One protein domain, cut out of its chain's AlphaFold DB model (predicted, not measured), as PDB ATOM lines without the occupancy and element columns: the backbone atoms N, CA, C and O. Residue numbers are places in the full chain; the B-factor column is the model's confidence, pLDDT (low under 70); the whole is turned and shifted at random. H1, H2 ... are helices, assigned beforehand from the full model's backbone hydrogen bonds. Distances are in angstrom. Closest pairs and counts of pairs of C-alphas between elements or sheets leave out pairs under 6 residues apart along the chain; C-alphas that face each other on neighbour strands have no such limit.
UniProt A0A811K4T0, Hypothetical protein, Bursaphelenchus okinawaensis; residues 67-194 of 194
ATOM      1  N   LEU A  67      22.124  17.191  20.165       57.41
ATOM      2  CA  LEU A  67      22.694  16.209  21.077       57.41
ATOM      3  C   LEU A  67      22.683  16.792  22.469       57.41
ATOM      4  O   LEU A  67      23.031  17.960  22.661       57.41
ATOM      5  N   ASP A  68      22.323  15.951  23.437       66.62
ATOM      6  CA  ASP A  68      22.568  16.248  24.839       66.62
ATOM      7  C   ASP A  68      24.035  16.686  25.012       66.62
ATOM      8  O   ASP A  68      24.943  16.162  24.359       66.62
ATOM      9  N   GLY A  69      24.281  17.674  25.873       68.31
ATOM     10  CA  GLY A  69      25.606  18.273  26.048       68.31
ATOM     11  C   GLY A  69      26.678  17.237  26.405       68.31
ATOM     12  O   GLY A  69      27.830  17.366  25.981       68.31
ATOM     13  N   ASN A  70      26.287  16.176  27.116       76.12
ATOM     14  CA  ASN A  70      27.148  15.037  27.433       76.12
ATOM     15  C   ASN A  70      27.454  14.191  26.191       76.12
ATOM     16  O   ASN A  70      28.621  13.958  25.883       76.12
ATOM     17  N   LEU A  71      26.428  13.831  25.417       76.12
ATOM     18  CA  LEU A  71      26.573  13.050  24.188       76.12
ATOM     19  C   LEU A  71      27.439  13.782  23.151       76.12
ATOM     20  O   LEU A  71      28.325  13.194  22.534       76.12
ATOM     21  N   LYS A  72      27.270  15.103  23.024       76.00
ATOM     22  CA  LYS A  72      28.119  15.952  22.176       76.00
ATOM     23  C   LYS A  72      29.582  15.917  22.610       76.00
ATOM     24  O   LYS A  72      30.481  15.833  21.771       76.00
ATOM     25  N   LYS A  73      29.839  15.995  23.917       81.75
ATOM     26  CA  LYS A  73      31.194  15.914  24.467       81.75
ATOM     27  C   LYS A  73      31.822  14.552  24.165       81.75
ATOM     28  O   LYS A  73      32.989  14.513  23.774       81.75
ATOM     29  N   ASP A  74      31.057  13.476  24.290       81.88
ATOM     30  CA  ASP A  74      31.532  12.121  24.018       81.88
ATOM     31  C   ASP A  74      31.856  11.924  22.537       81.88
ATOM     32  O   ASP A  74      32.957  11.475  22.229       81.88
ATOM     33  N   VAL A  75      30.999  12.396  21.626       82.62
ATOM     34  CA  VAL A  75      31.275  12.440  20.178       82.62
ATOM     35  C   VAL A  75      32.564  13.197  19.861       82.62
ATOM     36  O   VAL A  75      33.430  12.706  19.137       82.62
ATOM     37  N   VAL A  76      32.742  14.399  20.412       80.44
ATOM     38  CA  VAL A  76      33.952  15.197  20.156       80.44
ATOM     39  C   VAL A  76      35.199  14.494  20.698       80.44
ATOM     40  O   VAL A  76      36.255  14.510  20.059       80.44
ATOM     41  N   ASN A  77      35.102  13.869  21.871       86.19
ATOM     42  CA  ASN A  77      36.216  13.154  22.482       86.19
ATOM     43  C   ASN A  77      36.590  11.893  21.699       86.19
ATOM     44  O   ASN A  77      37.779  11.677  21.449       86.19
ATOM     45  N   THR A  78      35.614  11.085  21.277       84.19
ATOM     46  CA  THR A  78      35.855   9.880  20.471       84.19
ATOM     47  C   THR A  78      36.435  10.239  19.109       84.19
ATOM     48  O   THR A  78      37.464   9.680  18.739       84.19
ATOM     49  N   MET A  79      35.901  11.252  18.415       82.69
ATOM     50  CA  MET A  79      36.469  11.736  17.149       82.69
ATOM     51  C   MET A  79      37.927  12.193  17.298       82.69
ATOM     52  O   MET A  79      38.771  11.854  16.468       82.69
ATOM     53  N   ARG A  80      38.260  12.920  18.374       83.31
ATOM     54  CA  ARG A  80      39.649  13.324  18.660       83.31
ATOM     55  C   ARG A  80      40.558  12.128  18.929       83.31
ATOM     56  O   ARG A  80      41.707  12.133  18.488       83.31
ATOM     57  N   ARG A  81      40.079  11.120  19.663       85.75
ATOM     58  CA  ARG A  81      40.841   9.887  19.917       85.75
ATOM     59  C   ARG A  81      41.073   9.107  18.624       85.75
ATOM     60  O   ARG A  81      42.208   8.719  18.381       85.75
ATOM     61  N   LEU A  82      40.057   8.970  17.770       84.44
ATOM     62  CA  LEU A  82      40.167   8.324  16.458       84.44
ATOM     63  C   LEU A  82      41.175   9.039  15.550       84.44
ATOM     64  O   LEU A  82      42.028   8.388  14.959       84.44
ATOM     65  N   GLN A  83      41.147  10.375  15.488       85.38
ATOM     66  CA  GLN A  83      42.140  11.141  14.723       85.38
ATOM     67  C   GLN A  83      43.565  10.927  15.229       85.38
ATOM     68  O   GLN A  83      44.482  10.769  14.428       85.38
ATOM     69  N   ARG A  84      43.761  10.922  16.553       84.25
ATOM     70  CA  ARG A  84      45.075  10.649  17.149       84.25
ATOM     71  C   ARG A  84      45.541   9.235  16.825       84.25
ATOM     72  O   ARG A  84      46.669   9.085  16.380       84.25
ATOM     73  N   ALA A  85      44.674   8.236  16.996       83.81
ATOM     74  CA  ALA A  85      44.978   6.847  16.667       83.81
ATOM     75  C   ALA A  85      45.355   6.702  15.188       83.81
ATOM     76  O   ALA A  85      46.414   6.168  14.880       83.81
ATOM     77  N   LYS A  86      44.560   7.278  14.277       85.81
ATOM     78  CA  LYS A  86      44.866   7.321  12.843       85.81
ATOM     79  C   LYS A  86      46.244   7.919  12.572       85.81
ATOM     80  O   LYS A  86      47.060   7.273  11.931       85.81
ATOM     81  N   PHE A  87      46.518   9.109  13.105       85.38
ATOM     82  CA  PHE A  87      47.800   9.780  12.904       85.38
ATOM     83  C   PHE A  87      48.977   8.967  13.460       85.38
ATOM     84  O   PHE A  87      50.032   8.895  12.840       85.38
ATOM     85  N   THR A  88      48.825   8.343  14.629       85.25
ATOM     86  CA  THR A  88      49.877   7.494  15.201       85.25
ATOM     87  C   THR A  88      50.138   6.271  14.329       85.25
ATOM     88  O   THR A  88      51.294   5.971  14.048       85.25
ATOM     89  N   LEU A  89      49.081   5.612  13.856       83.75
ATOM     90  CA  LEU A  89      49.171   4.438  12.994       83.75
ATOM     91  C   LEU A  89      49.744   4.762  11.603       83.75
ATOM     92  O   LEU A  89      50.557   4.000  11.095       83.75
ATOM     93  N   GLU A  90      49.400   5.908  11.012       83.12
ATOM     94  CA  GLU A  90      49.949   6.387   9.727       83.12
ATOM     95  C   GLU A  90      51.449   6.719   9.791       83.12
ATOM     96  O   GLU A  90      52.130   6.709   8.770       83.12
ATOM     97  N   ASN A  91      51.983   6.979  10.985       82.06
ATOM     98  CA  ASN A  91      53.407   7.255  11.190       82.06
ATOM     99  C   ASN A  91      54.217   6.012  11.601       82.06
ATOM    100  O   ASN A  91      55.414   6.124  11.865       82.06
ATOM    101  N   MET A  92      53.597   4.830  11.680       79.25
ATOM    102  CA  MET A  92      54.314   3.582  11.947       79.25
ATOM    103  C   MET A  92      55.003   3.049  10.688       79.25
ATOM    104  O   MET A  92      54.454   3.117   9.592       79.25
ATOM    105  N   ASN A  93      56.184   2.447  10.843       67.88
ATOM    106  CA  ASN A  93      56.928   1.866   9.716       67.88
ATOM    107  C   ASN A  93      56.254   0.606   9.129       67.88
ATOM    108  O   ASN A  93      56.498   0.265   7.975       67.88
ATOM    109  N   GLU A  94      55.380  -0.066   9.884       72.62
ATOM    110  CA  GLU A  94      54.668  -1.287   9.472       72.62
ATOM    111  C   GLU A  94      53.262  -0.981   8.921       72.62
ATOM    112  O   GLU A  94      52.246  -1.473   9.415       72.62
ATOM    113  N   GLN A  95      53.196  -0.150   7.874       70.56
ATOM    114  CA  GLN A  95      51.928   0.298   7.281       70.56
ATOM    115  C   GLN A  95      51.035  -0.852   6.790       70.56
ATOM    116  O   GLN A  95      49.819  -0.765   6.927       70.56
ATOM    117  N   ASP A  96      51.594  -1.948   6.273       73.50
ATOM    118  CA  ASP A  96      50.788  -3.054   5.734       73.50
ATOM    119  C   ASP A  96      49.960  -3.763   6.817       73.50
ATOM    120  O   ASP A  96      48.771  -4.020   6.609       73.50
ATOM    121  N   ALA A  97      50.545  -3.998   7.997       73.88
ATOM    122  CA  ALA A  97      49.869  -4.639   9.129       73.88
ATOM    123  C   ALA A  97      48.773  -3.747   9.740       73.88
ATOM    124  O   ALA A  97      47.776  -4.236  10.271       73.88
ATOM    125  N   VAL A  98      48.946  -2.430   9.633       79.06
ATOM    126  CA  VAL A  98      48.114  -1.429  10.304       79.06
ATOM    127  C   VAL A  98      47.092  -0.774   9.356       79.06
ATOM    128  O   VAL A  98      46.085  -0.212   9.796       79.06
ATOM    129  N   SER A  99      47.275  -0.922   8.042       81.12
ATOM    130  CA  SER A  99      46.420  -0.345   6.995       81.12
ATOM    131  C   SER A  99      44.936  -0.705   7.147       81.12
ATOM    132  O   SER A  99      44.062   0.124   6.883       81.12
ATOM    133  N   GLY A 100      44.635  -1.922   7.615       84.00
ATOM    134  CA  GLY A 100      43.270  -2.378   7.883       84.00
ATOM    135  C   GLY A 100      42.598  -1.615   9.028       84.00
ATOM    136  O   GLY A 100      41.432  -1.239   8.910       84.00
ATOM    137  N   LEU A 101      43.335  -1.330  10.106       82.69
ATOM    138  CA  LEU A 101      42.851  -0.531  11.237       82.69
ATOM    139  C   LEU A 101      42.658   0.936  10.840       82.69
ATOM    140  O   LEU A 101      41.626   1.521  11.152       82.69
ATOM    141  N   VAL A 102      43.591   1.517  10.081       85.12
ATOM    142  CA  VAL A 102      43.495   2.911   9.601       85.12
ATOM    143  C   VAL A 102      42.257   3.133   8.724       85.12
ATOM    144  O   VAL A 102      41.578   4.160   8.854       85.12
ATOM    145  N   LYS A 103      41.926   2.164   7.859       88.06
ATOM    146  CA  LYS A 103      40.700   2.202   7.046       88.06
ATOM    147  C   LYS A 103      39.448   2.183   7.916       88.06
ATOM    148  O   LYS A 103      38.639   3.096   7.797       88.06
ATOM    149  N   LYS A 104      39.345   1.235   8.853       87.06
ATOM    150  CA  LYS A 104      38.203   1.143   9.778       87.06
ATOM    151  C   LYS A 104      38.044   2.397  10.651       87.06
ATOM    152  O   LYS A 104      36.928   2.866  10.847       87.06
ATOM    153  N   ILE A 105      39.150   2.985  11.128       85.00
ATOM    154  CA  ILE A 105      39.132   4.266  11.861       85.00
ATOM    155  C   ILE A 105      38.558   5.380  10.987       85.00
ATOM    156  O   ILE A 105      37.756   6.179  11.461       85.00
ATOM    157  N   SER A 106      38.972   5.448   9.720       83.94
ATOM    158  CA  SER A 106      38.500   6.479   8.791       83.94
ATOM    159  C   SER A 106      37.017   6.301   8.453       83.94
ATOM    160  O   SER A 106      36.270   7.275   8.467       83.94
ATOM    161  N   GLU A 107      36.576   5.063   8.229       87.94
ATOM    162  CA  GLU A 107      35.174   4.724   7.965       87.94
ATOM    163  C   GLU A 107      34.263   5.120   9.135       87.94
ATOM    164  O   GLU A 107      33.270   5.816   8.917       87.94
ATOM    165  N   LEU A 108      34.641   4.766  10.372       83.62
ATOM    166  CA  LEU A 108      33.903   5.146  11.582       83.62
ATOM    167  C   LEU A 108      33.945   6.652  11.842       83.62
ATOM    168  O   LEU A 108      32.946   7.239  12.251       83.62
ATOM    169  N   TYR A 109      35.080   7.305  11.591       80.69
ATOM    170  CA  TYR A 109      35.192   8.756  11.716       80.69
ATOM    171  C   TYR A 109      34.215   9.475  10.773       80.69
ATOM    172  O   TYR A 109      33.510  10.402  11.187       80.69
ATOM    173  N   ASP A 110      34.123   9.018   9.523       82.31
ATOM    174  CA  ASP A 110      33.185   9.566   8.547       82.31
ATOM    175  C   ASP A 110      31.731   9.200   8.876       82.31
ATOM    176  O   ASP A 110      30.825   9.998   8.633       82.31
ATOM    177  N   GLU A 111      31.486   8.019   9.444       82.00
ATOM    178  CA  GLU A 111      30.162   7.581   9.886       82.00
ATOM    179  C   GLU A 111      29.638   8.403  11.066       82.00
ATOM    180  O   GLU A 111      28.510   8.888  10.993       82.00
ATOM    181  N   ILE A 112      30.467   8.677  12.080       81.12
ATOM    182  CA  ILE A 112      30.145   9.626  13.158       81.12
ATOM    183  C   ILE A 112      29.869  11.009  12.561       81.12
ATOM    184  O   ILE A 112      28.881  11.657  12.909       81.12
ATOM    185  N   GLY A 113      30.699  11.456  11.614       76.25
ATOM    186  CA  GLY A 113      30.506  12.724  10.912       76.25
ATOM    187  C   GLY A 113      29.197  12.799  10.119       76.25
ATOM    188  O   GLY A 113      28.615  13.873  10.016       76.25
ATOM    189  N   ARG A 114      28.710  11.687   9.557       79.00
ATOM    190  CA  ARG A 114      27.405  11.613   8.877       79.00
ATOM    191  C   ARG A 114      26.241  11.521   9.862       79.00
ATOM    192  O   ARG A 114      25.254  12.221   9.669       79.00
ATOM    193  N   ALA A 115      26.360  10.707  10.908       69.69
ATOM    194  CA  ALA A 115      25.324  10.522  11.925       69.69
ATOM    195  C   ALA A 115      25.044  11.818  12.696       69.69
ATOM    196  O   ALA A 115      23.901  12.132  13.001       69.69
ATOM    197  N   THR A 116      26.085  12.613  12.941       67.69
ATOM    198  CA  THR A 116      25.983  13.917  13.609       67.69
ATOM    199  C   THR A 116      25.470  15.033  12.699       67.69
ATOM    200  O   THR A 116      24.979  16.034  13.201       67.69
ATOM    201  N   LYS A 117      25.529  14.872  11.370       68.62
ATOM    202  CA  LYS A 117      24.989  15.835  10.388       68.62
ATOM    203  C   LYS A 117      23.468  15.717  10.177       68.62
ATOM    204  O   LYS A 117      22.941  16.339   9.257       68.62
ATOM    205  N   GLY A 118      22.786  14.907  10.989       55.00
ATOM    206  CA  GLY A 118      21.341  14.686  10.943       55.00
ATOM    207  C   GLY A 118      20.523  15.906  11.370       55.00
ATOM    208  O   GLY A 118      20.895  16.630  12.285       55.00
ATOM    209  N   SER A 119      19.423  16.104  10.649       54.72
ATOM    210  CA  SER A 119      18.548  17.271  10.576       54.72
ATOM    211  C   SER A 119      17.640  17.459  11.792       54.72
ATOM    212  O   SER A 119      16.808  16.602  12.065       54.72
ATOM    213  N   ASP A 120      17.748  18.604  12.458       52.81
ATOM    214  CA  ASP A 120      16.646  19.564  12.609       52.81
ATOM    215  C   ASP A 120      17.187  20.796  13.346       52.81
ATOM    216  O   ASP A 120      17.748  20.695  14.438       52.81
ATOM    217  N   GLU A 121      17.018  21.977  12.747       50.16
ATOM    218  CA  GLU A 121      17.410  23.276  13.329       50.16
ATOM    219  C   GLU A 121      16.657  23.584  14.638       50.16
ATOM    220  O   GLU A 121      17.008  24.496  15.386       50.16
ATOM    221  N   PHE A 122      15.631  22.791  14.943       51.22
ATOM    222  CA  PHE A 122      14.647  23.064  15.965       51.22
ATOM    223  C   PHE A 122      14.332  21.804  16.752       51.22
ATOM    224  O   PHE A 122      13.745  20.856  16.243       51.22
ATOM    225  N   THR A 123      14.675  21.812  18.035       55.06
ATOM    226  CA  THR A 123      14.217  20.788  18.973       55.06
ATOM    227  C   THR A 123      13.670  21.404  20.232       55.06
ATOM    228  O   THR A 123      14.013  22.531  20.586       55.06
ATOM    229  N   VAL A 124      12.814  20.636  20.909       56.75
ATOM    230  CA  VAL A 124      12.114  21.033  22.140       56.75
ATOM    231  C   VAL A 124      13.089  21.550  23.205       56.75
ATOM    232  O   VAL A 124      12.744  22.418  23.996       56.75
ATOM    233  N   ASN A 125      14.338  21.075  23.178       53.50
ATOM    234  CA  ASN A 125      15.385  21.473  24.115       53.50
ATOM    235  C   ASN A 125      16.210  22.693  23.654       53.50
ATOM    236  O   ASN A 125      16.926  23.271  24.470       53.50
ATOM    237  N   ASN A 126      16.157  23.067  22.370       52.94
ATOM    238  CA  ASN A 126      17.012  24.101  21.769       52.94
ATOM    239  C   ASN A 126      16.266  25.414  21.473       52.94
ATOM    240  O   ASN A 126      16.885  26.472  21.374       52.94
ATOM    241  N   ILE A 127      14.933  25.377  21.389       57.59
ATOM    242  CA  ILE A 127      14.104  26.584  21.368       57.59
ATOM    243  C   ILE A 127      13.514  26.776  22.758       57.59
ATOM    244  O   ILE A 127      12.655  26.010  23.186       57.59
ATOM    245  N   LYS A 128      13.921  27.844  23.447       56.66
ATOM    246  CA  LYS A 128      13.093  28.356  24.538       56.66
ATOM    247  C   LYS A 128      11.816  28.889  23.909       56.66
ATOM    248  O   LYS A 128      11.871  29.871  23.167       56.66
ATOM    249  N   LEU A 129      10.701  28.212  24.160       63.06
ATOM    250  CA  LEU A 129       9.400  28.744  23.789       63.06
ATOM    251  C   LEU A 129       9.247  30.134  24.432       63.06
ATOM    252  O   LEU A 129       9.721  30.325  25.556       63.06
ATOM    253  N   PRO A 130       8.660  31.111  23.722       71.44
ATOM    254  CA  PRO A 130       8.329  32.397  24.316       71.44
ATOM    255  C   PRO A 130       7.513  32.187  25.590       71.44
ATOM    256  O   PRO A 130       6.684  31.280  25.639       71.44
ATOM    257  N   ASP A 131       7.726  33.037  26.593       74.31
ATOM    258  CA  ASP A 131       6.852  33.057  27.758       74.31
ATOM    259  C   ASP A 131       5.447  33.433  27.276       74.31
ATOM    260  O   ASP A 131       5.181  34.550  26.825       74.31
ATOM    261  N   TYR A 132       4.571  32.441  27.285       73.50
ATOM    262  CA  TYR A 132       3.190  32.574  26.877       73.50
ATOM    263  C   TYR A 132       2.389  33.149  28.047       73.50
ATOM    264  O   TYR A 132       2.467  32.655  29.168       73.50
ATOM    265  N   ASP A 133       1.638  34.221  27.795       80.81
ATOM    266  CA  ASP A 133       0.724  34.785  28.785       80.81
ATOM    267  C   ASP A 133      -0.560  33.953  28.806       80.81
ATOM    268  O   ASP A 133      -1.374  34.034  27.881       80.81
ATOM    269  N   ASP A 134      -0.748  33.162  29.860       75.31
ATOM    270  CA  ASP A 134      -1.929  32.317  30.059       75.31
ATOM    271  C   ASP A 134      -3.245  33.101  29.921       75.31
ATOM    272  O   ASP A 134      -4.252  32.562  29.456       75.31
ATOM    273  N   THR A 135      -3.246  34.399  30.250       79.00
ATOM    274  CA  THR A 135      -4.434  35.249  30.098       79.00
ATOM    275  C   THR A 135      -4.766  35.548  28.633       79.00
ATOM    276  O   THR A 135      -5.941  35.659  28.277       79.00
ATOM    277  N   ALA A 136      -3.756  35.615  27.759       76.44
ATOM    278  CA  ALA A 136      -3.942  35.753  26.320       76.44
ATOM    279  C   ALA A 136      -4.507  34.462  25.707       76.44
ATOM    280  O   ALA A 136      -5.390  34.531  24.852       76.44
ATOM    281  N   PHE A 137      -4.067  33.289  26.177       76.62
ATOM    282  CA  PHE A 137      -4.649  32.006  25.765       76.62
ATOM    283  C   PHE A 137      -6.099  31.867  26.233       76.62
ATOM    284  O   PHE A 137      -6.955  31.473  25.441       76.62
ATOM    285  N   ASP A 138      -6.404  32.278  27.464       80.19
ATOM    286  CA  ASP A 138      -7.770  32.273  27.996       80.19
ATOM    287  C   ASP A 138      -8.720  33.179  27.211       80.19
ATOM    288  O   ASP A 138      -9.886  32.829  27.004       80.19
ATOM    289  N   LEU A 139      -8.218  34.317  26.729       78.69
ATOM    290  CA  LEU A 139      -8.976  35.251  25.901       78.69
ATOM    291  C   LEU A 139      -9.232  34.715  24.482       78.69
ATOM    292  O   LEU A 139     -10.286  34.987  23.910       78.69
ATOM    293  N   ILE A 140      -8.276  33.976  23.909       77.56
ATOM    294  CA  ILE A 140      -8.340  33.479  22.525       77.56
ATOM    295  C   ILE A 140      -9.114  32.156  22.428       77.56
ATOM    296  O   ILE A 140      -9.920  31.988  21.514       77.56
ATOM    297  N   PHE A 141      -8.879  31.217  23.349       75.62
ATOM    298  CA  PHE A 141      -9.387  29.841  23.263       75.62
ATOM    299  C   PHE A 141     -10.575  29.556  24.186       75.62
ATOM    300  O   PHE A 141     -11.247  28.535  24.009       75.62
ATOM    301  N   GLY A 142     -10.861  30.455  25.134       68.44
ATOM    302  CA  GLY A 142     -11.875  30.255  26.162       68.44
ATOM    303  C   GLY A 142     -11.448  29.210  27.198       68.44
ATOM    304  O   GLY A 142     -10.707  28.270  26.917       68.44
ATOM    305  N   SER A 143     -11.944  29.341  28.428       66.88
ATOM    306  CA  SER A 143     -11.526  28.516  29.576       66.88
ATOM    307  C   SER A 143     -11.878  27.019  29.477       66.88
ATOM    308  O   SER A 143     -11.653  26.287  30.434       66.88
ATOM    309  N   SER A 144     -12.466  26.559  28.368       58.50
ATOM    310  CA  SER A 144     -13.016  25.208  28.207       58.50
ATOM    311  C   SER A 144     -12.086  24.202  27.522       58.50
ATOM    312  O   SER A 144     -12.449  23.034  27.461       58.50
ATOM    313  N   ASN A 145     -10.924  24.621  27.006       55.62
ATOM    314  CA  ASN A 145     -10.061  23.773  26.165       55.62
ATOM    315  C   ASN A 145      -8.658  23.513  26.759       55.62
ATOM    316  O   ASN A 145      -7.729  23.212  26.018       55.62
ATOM    317  N   LYS A 146      -8.474  23.652  28.079       56.81
ATOM    318  CA  LYS A 146      -7.141  23.606  28.720       56.81
ATOM    319  C   LYS A 146      -6.492  22.217  28.818       56.81
ATOM    320  O   LYS A 146      -5.328  22.146  29.194       56.81
ATOM    321  N   ASP A 147      -7.201  21.143  28.470       52.16
ATOM    322  CA  ASP A 147      -6.805  19.787  28.881       52.16
ATOM    323  C   ASP A 147      -6.315  18.866  27.748       52.16
ATOM    324  O   ASP A 147      -6.022  17.697  28.001       52.16
ATOM    325  N   GLU A 148      -6.175  19.345  26.511       52.53
ATOM    326  CA  GLU A 148      -5.524  18.539  25.466       52.53
ATOM    327  C   GLU A 148      -4.021  18.824  25.439       52.53
ATOM    328  O   GLU A 148      -3.508  19.607  24.640       52.53
ATOM    329  N   GLU A 149      -3.309  18.168  26.355       51.22
ATOM    330  CA  GLU A 149      -1.854  18.047  26.329       51.22
ATOM    331  C   GLU A 149      -1.459  17.387  24.995       51.22
ATOM    332  O   GLU A 149      -1.618  16.180  24.792       51.22
ATOM    333  N   VAL A 150      -1.020  18.191  24.022       51.56
ATOM    334  CA  VAL A 150      -0.598  17.689  22.709       51.56
ATOM    335  C   VAL A 150       0.635  16.815  22.924       51.56
ATOM    336  O   VAL A 150       1.740  17.310  23.137       51.56
ATOM    337  N   SER A 151       0.430  15.497  22.894       52.19
ATOM    338  CA  SER A 151       1.479  14.495  23.066       52.19
ATOM    339  C   SER A 151       2.615  14.724  22.068       52.19
ATOM    340  O   SER A 151       2.470  14.503  20.865       52.19
ATOM    341  N   ILE A 152       3.783  15.115  22.581       55.22
ATOM    342  CA  ILE A 152       5.019  15.294  21.805       55.22
ATOM    343  C   ILE A 152       5.720  13.935  21.559       55.22
ATOM    344  O   ILE A 152       6.892  13.889  21.178       55.22
ATOM    345  N   SER A 153       5.014  12.816  21.776       56.38
ATOM    346  CA  SER A 153       5.531  11.440  21.714       56.38
ATOM    347  C   SER A 153       6.332  11.161  20.446       56.38
ATOM    348  O   SER A 153       7.447  10.653  20.520       56.38
ATOM    349  N   ASN A 154       5.835  11.599  19.289       53.59
ATOM    350  CA  ASN A 154       6.490  11.343  18.004       53.59
ATOM    351  C   ASN A 154       7.863  12.036  17.893       53.59
ATOM    352  O   ASN A 154       8.785  11.498  17.288       53.59
ATOM    353  N   VAL A 155       8.032  13.219  18.495       56.09
ATOM    354  CA  VAL A 155       9.315  13.951  18.505       56.09
ATOM    355  C   VAL A 155      10.277  13.346  19.532       56.09
ATOM    356  O   VAL A 155      11.489  13.323  19.316       56.09
ATOM    357  N   GLN A 156       9.756  12.827  20.645       57.72
ATOM    358  CA  GLN A 156      10.556  12.113  21.642       57.72
ATOM    359  C   GLN A 156      11.080  10.778  21.096       57.72
ATOM    360  O   GLN A 156      12.256  10.471  21.287       57.72
ATOM    361  N   GLU A 157      10.259  10.030  20.357       59.88
ATOM    362  CA  GLU A 157      10.652   8.777  19.702       59.88
ATOM    363  C   GLU A 157      11.732   8.994  18.633       59.88
ATOM    364  O   GLU A 157      12.722   8.261  18.598       59.88
ATOM    365  N   LEU A 158      11.603  10.041  17.810       60.09
ATOM    366  CA  LEU A 158      12.621  10.396  16.816       60.09
ATOM    367  C   LEU A 158      13.953  10.799  17.471       60.09
ATOM    368  O   LEU A 158      15.013  10.344  17.035       60.09
ATOM    369  N   ASN A 159      13.912  11.582  18.553       63.53
ATOM    370  CA  ASN A 159      15.112  11.940  19.319       63.53
ATOM    371  C   ASN A 159      15.759  10.728  20.003       63.53
ATOM    372  O   ASN A 159      16.990  10.643  20.068       63.53
ATOM    373  N   HIS A 160      14.954   9.784  20.495       68.12
ATOM    374  CA  HIS A 160      15.455   8.550  21.092       68.12
ATOM    375  C   HIS A 160      16.156   7.680  20.045       68.12
ATOM    376  O   HIS A 160      17.311   7.311  20.242       68.12
ATOM    377  N   ALA A 161      15.512   7.429  18.902       69.00
ATOM    378  CA  ALA A 161      16.087   6.640  17.813       69.00
ATOM    379  C   ALA A 161      17.385   7.261  17.265       69.00
ATOM    380  O   ALA A 161      18.346   6.555  16.952       69.00
ATOM    381  N   PHE A 162      17.444   8.594  17.188       70.69
ATOM    382  CA  PHE A 162      18.650   9.318  16.793       70.69
ATOM    383  C   PHE A 162      19.788   9.160  17.814       70.69
ATOM    384  O   PHE A 162      20.921   8.841  17.444       70.69
ATOM    385  N   SER A 163      19.481   9.327  19.101       71.31
ATOM    386  CA  SER A 163      20.459   9.182  20.186       71.31
ATOM    387  C   SER A 163      20.980   7.747  20.298       71.31
ATOM    388  O   SER A 163      22.172   7.532  20.509       71.31
ATOM    389  N   GLU A 164      20.109   6.756  20.117       80.25
ATOM    390  CA  GLU A 164      20.451   5.333  20.138       80.25
ATOM    391  C   GLU A 164      21.425   4.976  19.010       80.25
ATOM    392  O   GLU A 164      22.473   4.382  19.265       80.25
ATOM    393  N   LYS A 165      21.160   5.460  17.790       80.31
ATOM    394  CA  LYS A 165      22.062   5.282  16.647       80.31
ATOM    395  C   LYS A 165      23.439   5.908  16.878       80.31
ATOM    396  O   LYS A 165      24.453   5.341  16.483       80.31
ATOM    397  N   ILE A 166      23.502   7.068  17.528       79.38
ATOM    398  CA  ILE A 166      24.785   7.706  17.857       79.38
ATOM    399  C   ILE A 166      25.537   6.910  18.921       79.38
ATOM    400  O   ILE A 166      26.744   6.719  18.788       79.38
ATOM    401  N   ASN A 167      24.842   6.403  19.938       82.56
ATOM    402  CA  ASN A 167      25.449   5.556  20.963       82.56
ATOM    403  C   ASN A 167      25.979   4.232  20.393       82.56
ATOM    404  O   ASN A 167      27.054   3.793  20.797       82.56
ATOM    405  N   GLU A 168      25.286   3.629  19.427       86.69
ATOM    406  CA  GLU A 168      25.755   2.428  18.727       86.69
ATOM    407  C   GLU A 168      27.083   2.686  17.996       86.69
ATOM    408  O   GLU A 168      28.071   1.976  18.211       86.69
ATOM    409  N   VAL A 169      27.144   3.759  17.200       84.12
ATOM    410  CA  VAL A 169      28.360   4.133  16.459       84.12
ATOM    411  C   VAL A 169      29.496   4.522  17.417       84.12
ATOM    412  O   VAL A 169      30.655   4.170  17.184       84.12
ATOM    413  N   LEU A 170      29.189   5.195  18.534       85.31
ATOM    414  CA  LEU A 170      30.171   5.479  19.586       85.31
ATOM    415  C   LEU A 170      30.701   4.199  20.241       85.31
ATOM    416  O   LEU A 170      31.901   4.108  20.499       85.31
ATOM    417  N   GLY A 171      29.841   3.207  20.472       84.69
ATOM    418  CA  GLY A 171      30.234   1.898  20.986       84.69
ATOM    419  C   GLY A 171      31.211   1.184  20.051       84.69
ATOM    420  O   GLY A 171      32.264   0.723  20.495       84.69
ATOM    421  N   ALA A 172      30.919   1.174  18.747       86.69
ATOM    422  CA  ALA A 172      31.811   0.611  17.734       86.69
ATOM    423  C   ALA A 172      33.170   1.336  17.690       86.69
ATOM    424  O   ALA A 172      34.223   0.694  17.660       86.69
ATOM    425  N   ALA A 173      33.166   2.670  17.764       83.50
ATOM    426  CA  ALA A 173      34.388   3.467  17.841       83.50
ATOM    427  C   ALA A 173      35.209   3.174  19.104       83.50
ATOM    428  O   ALA A 173      36.437   3.114  19.041       83.50
ATOM    429  N   GLN A 174      34.551   2.971  20.245       87.44
ATOM    430  CA  GLN A 174      35.223   2.663  21.504       87.44
ATOM    431  C   GLN A 174      35.896   1.284  21.467       87.44
ATOM    432  O   GLN A 174      37.033   1.162  21.916       87.44
ATOM    433  N   LEU A 175      35.232   0.268  20.903       89.50
ATOM    434  CA  LEU A 175      35.822  -1.062  20.700       89.50
ATOM    435  C   LEU A 175      37.092  -0.974  19.859       89.50
ATOM    436  O   LEU A 175      38.130  -1.506  20.241       89.50
ATOM    437  N   LEU A 176      37.030  -0.227  18.760       87.06
ATOM    438  CA  LEU A 176      38.170  -0.091  17.870       87.06
ATOM    439  C   LEU A 176      39.332   0.689  18.513       87.06
ATOM    440  O   LEU A 176      40.499   0.374  18.292       87.06
ATOM    441  N   LEU A 177      39.031   1.691  19.344       86.00
ATOM    442  CA  LEU A 177      40.049   2.382  20.138       86.00
ATOM    443  C   LEU A 177      40.695   1.463  21.182       86.00
ATOM    444  O   LEU A 177      41.891   1.598  21.422       86.00
ATOM    445  N   ASN A 178      39.944   0.526  21.763       88.88
ATOM    446  CA  ASN A 178      40.507  -0.468  22.676       88.88
ATOM    447  C   ASN A 178      41.435  -1.443  21.933       88.88
ATOM    448  O   ASN A 178      42.537  -1.689  22.411       88.88
ATOM    449  N   GLU A 179      41.048  -1.926  20.744       87.12
ATOM    450  CA  GLU A 179      41.926  -2.750  19.891       87.12
ATOM    451  C   GLU A 179      43.236  -2.013  19.557       87.12
ATOM    452  O   GLU A 179      44.324  -2.590  19.598       87.12
ATOM    453  N   TYR A 180      43.146  -0.710  19.266       87.06
ATOM    454  CA  TYR A 180      44.315   0.146  19.074       87.06
ATOM    455  C   TYR A 180      45.171   0.254  20.347       87.06
ATOM    456  O   TYR A 180      46.390   0.098  20.271       87.06
ATOM    457  N   ASP A 181      44.564   0.505  21.509       87.50
ATOM    458  CA  ASP A 181      45.285   0.645  22.778       87.50
ATOM    459  C   ASP A 181      46.004  -0.673  23.159       87.50
ATOM    460  O   ASP A 181      47.165  -0.640  23.577       87.50
ATOM    461  N   GLU A 182      45.379  -1.832  22.924       87.44
ATOM    462  CA  GLU A 182      45.985  -3.163  23.098       87.44
ATOM    463  C   GLU A 182      47.189  -3.382  22.170       87.44
ATOM    464  O   GLU A 182      48.247  -3.843  22.610       87.44
ATOM    465  N   LEU A 183      47.064  -3.004  20.894       84.06
ATOM    466  CA  LEU A 183      48.154  -3.090  19.920       84.06
ATOM    467  C   LEU A 183      49.332  -2.193  20.327       84.06
ATOM    468  O   LEU A 183      50.494  -2.607  20.265       84.06
ATOM    469  N   MET A 184      49.046  -0.982  20.808       83.81
ATOM    470  CA  MET A 184      50.065  -0.064  21.316       83.81
ATOM    471  C   MET A 184      50.755  -0.596  22.574       83.81
ATOM    472  O   MET A 184      51.966  -0.413  22.731       83.81
ATOM    473  N   GLU A 185      50.023  -1.244  23.484       87.75
ATOM    474  CA  GLU A 185      50.624  -1.917  24.637       87.75
ATOM    475  C   GLU A 185      51.529  -3.075  24.220       87.75
ATOM    476  O   GLU A 185      52.642  -3.191  24.739       87.75
ATOM    477  N   TYR A 186      51.084  -3.907  23.277       83.69
ATOM    478  CA  TYR A 186      51.883  -5.012  22.758       83.69
ATOM    479  C   TYR A 186      53.208  -4.508  22.171       83.69
ATOM    480  O   TYR A 186      54.274  -4.979  22.566       83.69
ATOM    481  N   LEU A 187      53.162  -3.484  21.313       78.56
ATOM    482  CA  LEU A 187      54.363  -2.888  20.720       78.56
ATOM    483  C   LEU A 187      55.321  -2.328  21.777       78.56
ATOM    484  O   LEU A 187      56.527  -2.560  21.700       78.56
ATOM    485  N   LYS A 188      54.805  -1.640  22.804       82.56
ATOM    486  CA  LYS A 188      55.637  -1.143  23.914       82.56
ATOM    487  C   LYS A 188      56.352  -2.275  24.648       82.56
ATOM    488  O   LYS A 188      57.529  -2.131  24.971       82.56
ATOM    489  N   ARG A 189      55.664  -3.393  24.903       82.75
ATOM    490  CA  ARG A 189      56.255  -4.558  25.582       82.75
ATOM    491  C   ARG A 189      57.322  -5.234  24.721       82.75
ATOM    492  O   ARG A 189      58.374  -5.578  25.243       82.75
ATOM    493  N   VAL A 190      57.092  -5.369  23.414       75.56
ATOM    494  CA  VAL A 190      58.077  -5.945  22.478       75.56
ATOM    495  C   VAL A 190      59.346  -5.089  22.398       75.56
ATOM    496  O   VAL A 190      60.445  -5.634  22.374       75.56
ATOM    497  N   ILE A 191      59.217  -3.760  22.419       65.56
ATOM    498  CA  ILE A 191      60.364  -2.836  22.401       65.56
ATOM    499  C   ILE A 191      61.149  -2.867  23.724       65.56
ATOM    500  O   ILE A 191      62.356  -2.685  23.704       65.56
ATOM    501  N   GLN A 192      60.501  -3.116  24.868       59.78
ATOM    502  CA  GLN A 192      61.173  -3.190  26.177       59.78
ATOM    503  C   GLN A 192      61.908  -4.516  26.441       59.78
ATOM    504  O   GLN A 192      62.674  -4.601  27.399       59.78
ATOM    505  N   CYS A 193      61.659  -5.555  25.641       50.16
ATOM    506  CA  CYS A 193      62.307  -6.863  25.777       50.16
ATOM    507  C   CYS A 193      63.491  -7.085  24.818       50.16
ATOM    508  O   CYS A 193      64.126  -8.136  24.911       50.16
ATOM    509  N   ASN A 194      63.783  -6.126  23.935       43.19
ATOM    510  CA  ASN A 194      64.991  -6.086  23.099       43.19
ATOM    511  C   ASN A 194      65.962  -5.026  23.622       43.19
ATOM    512  O   ASN A 194      67.181  -5.229  23.438       43.19
TER     513      ASN A 194
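AT A GLANCE: This is residues 67 to 194 of the 194 residues of the protein "Hypothetical protein" of Bursaphelenchus okinawaensis (UniProt A0A811K4T0). Two helices, H1 and H2, form a hairpin with the long H4 beside them, an up-and-down bundle in which each helix runs against the one before it; past one end, a long loop reaches out to the short H3 and returns. At the other end residues 185 to 194 stick out. The 128 printed residues, all helix in class with H1 to H4 in order, make an extended rod, radius of gyration of the C-alphas 23.7 A, spanning 85 by 21 by 19 A.

HOW THE PARTS SIT: H1, residues 69 to 90, touches H2, residues 95 to 115, at a shallow tilt of 23 degrees, opposite ways; their closest C-alphas, Lys 86 and Val 102, are 5.6 A apart. H4, residues 153 to 192, touches H2 with residues 165 to 176 alone, closest C-alphas Leu 108 and Ala 173, 6.5 A. H3, residues 134 to 141, touches no helix. In H1, H3 and H4 every O i to N i+4 pair is within hydrogen-bond range, in H2 15 of 17.

IN THESE COORDINATES: H1 begins at C-alpha 69 (25.606, 18.273, 26.048) and spans 31.6 A, H2 28.9 A, H3 10.4 A; H4 spans 57.7 A to C-alpha 192 (61.173, -3.190, 26.177).

THE WHOLE: The printed part has no cut; the links H2 to H3 and H3 to H4 are long. Among the 43 residues with pLDDT under 70 are 115 to 129 and 142 to 161.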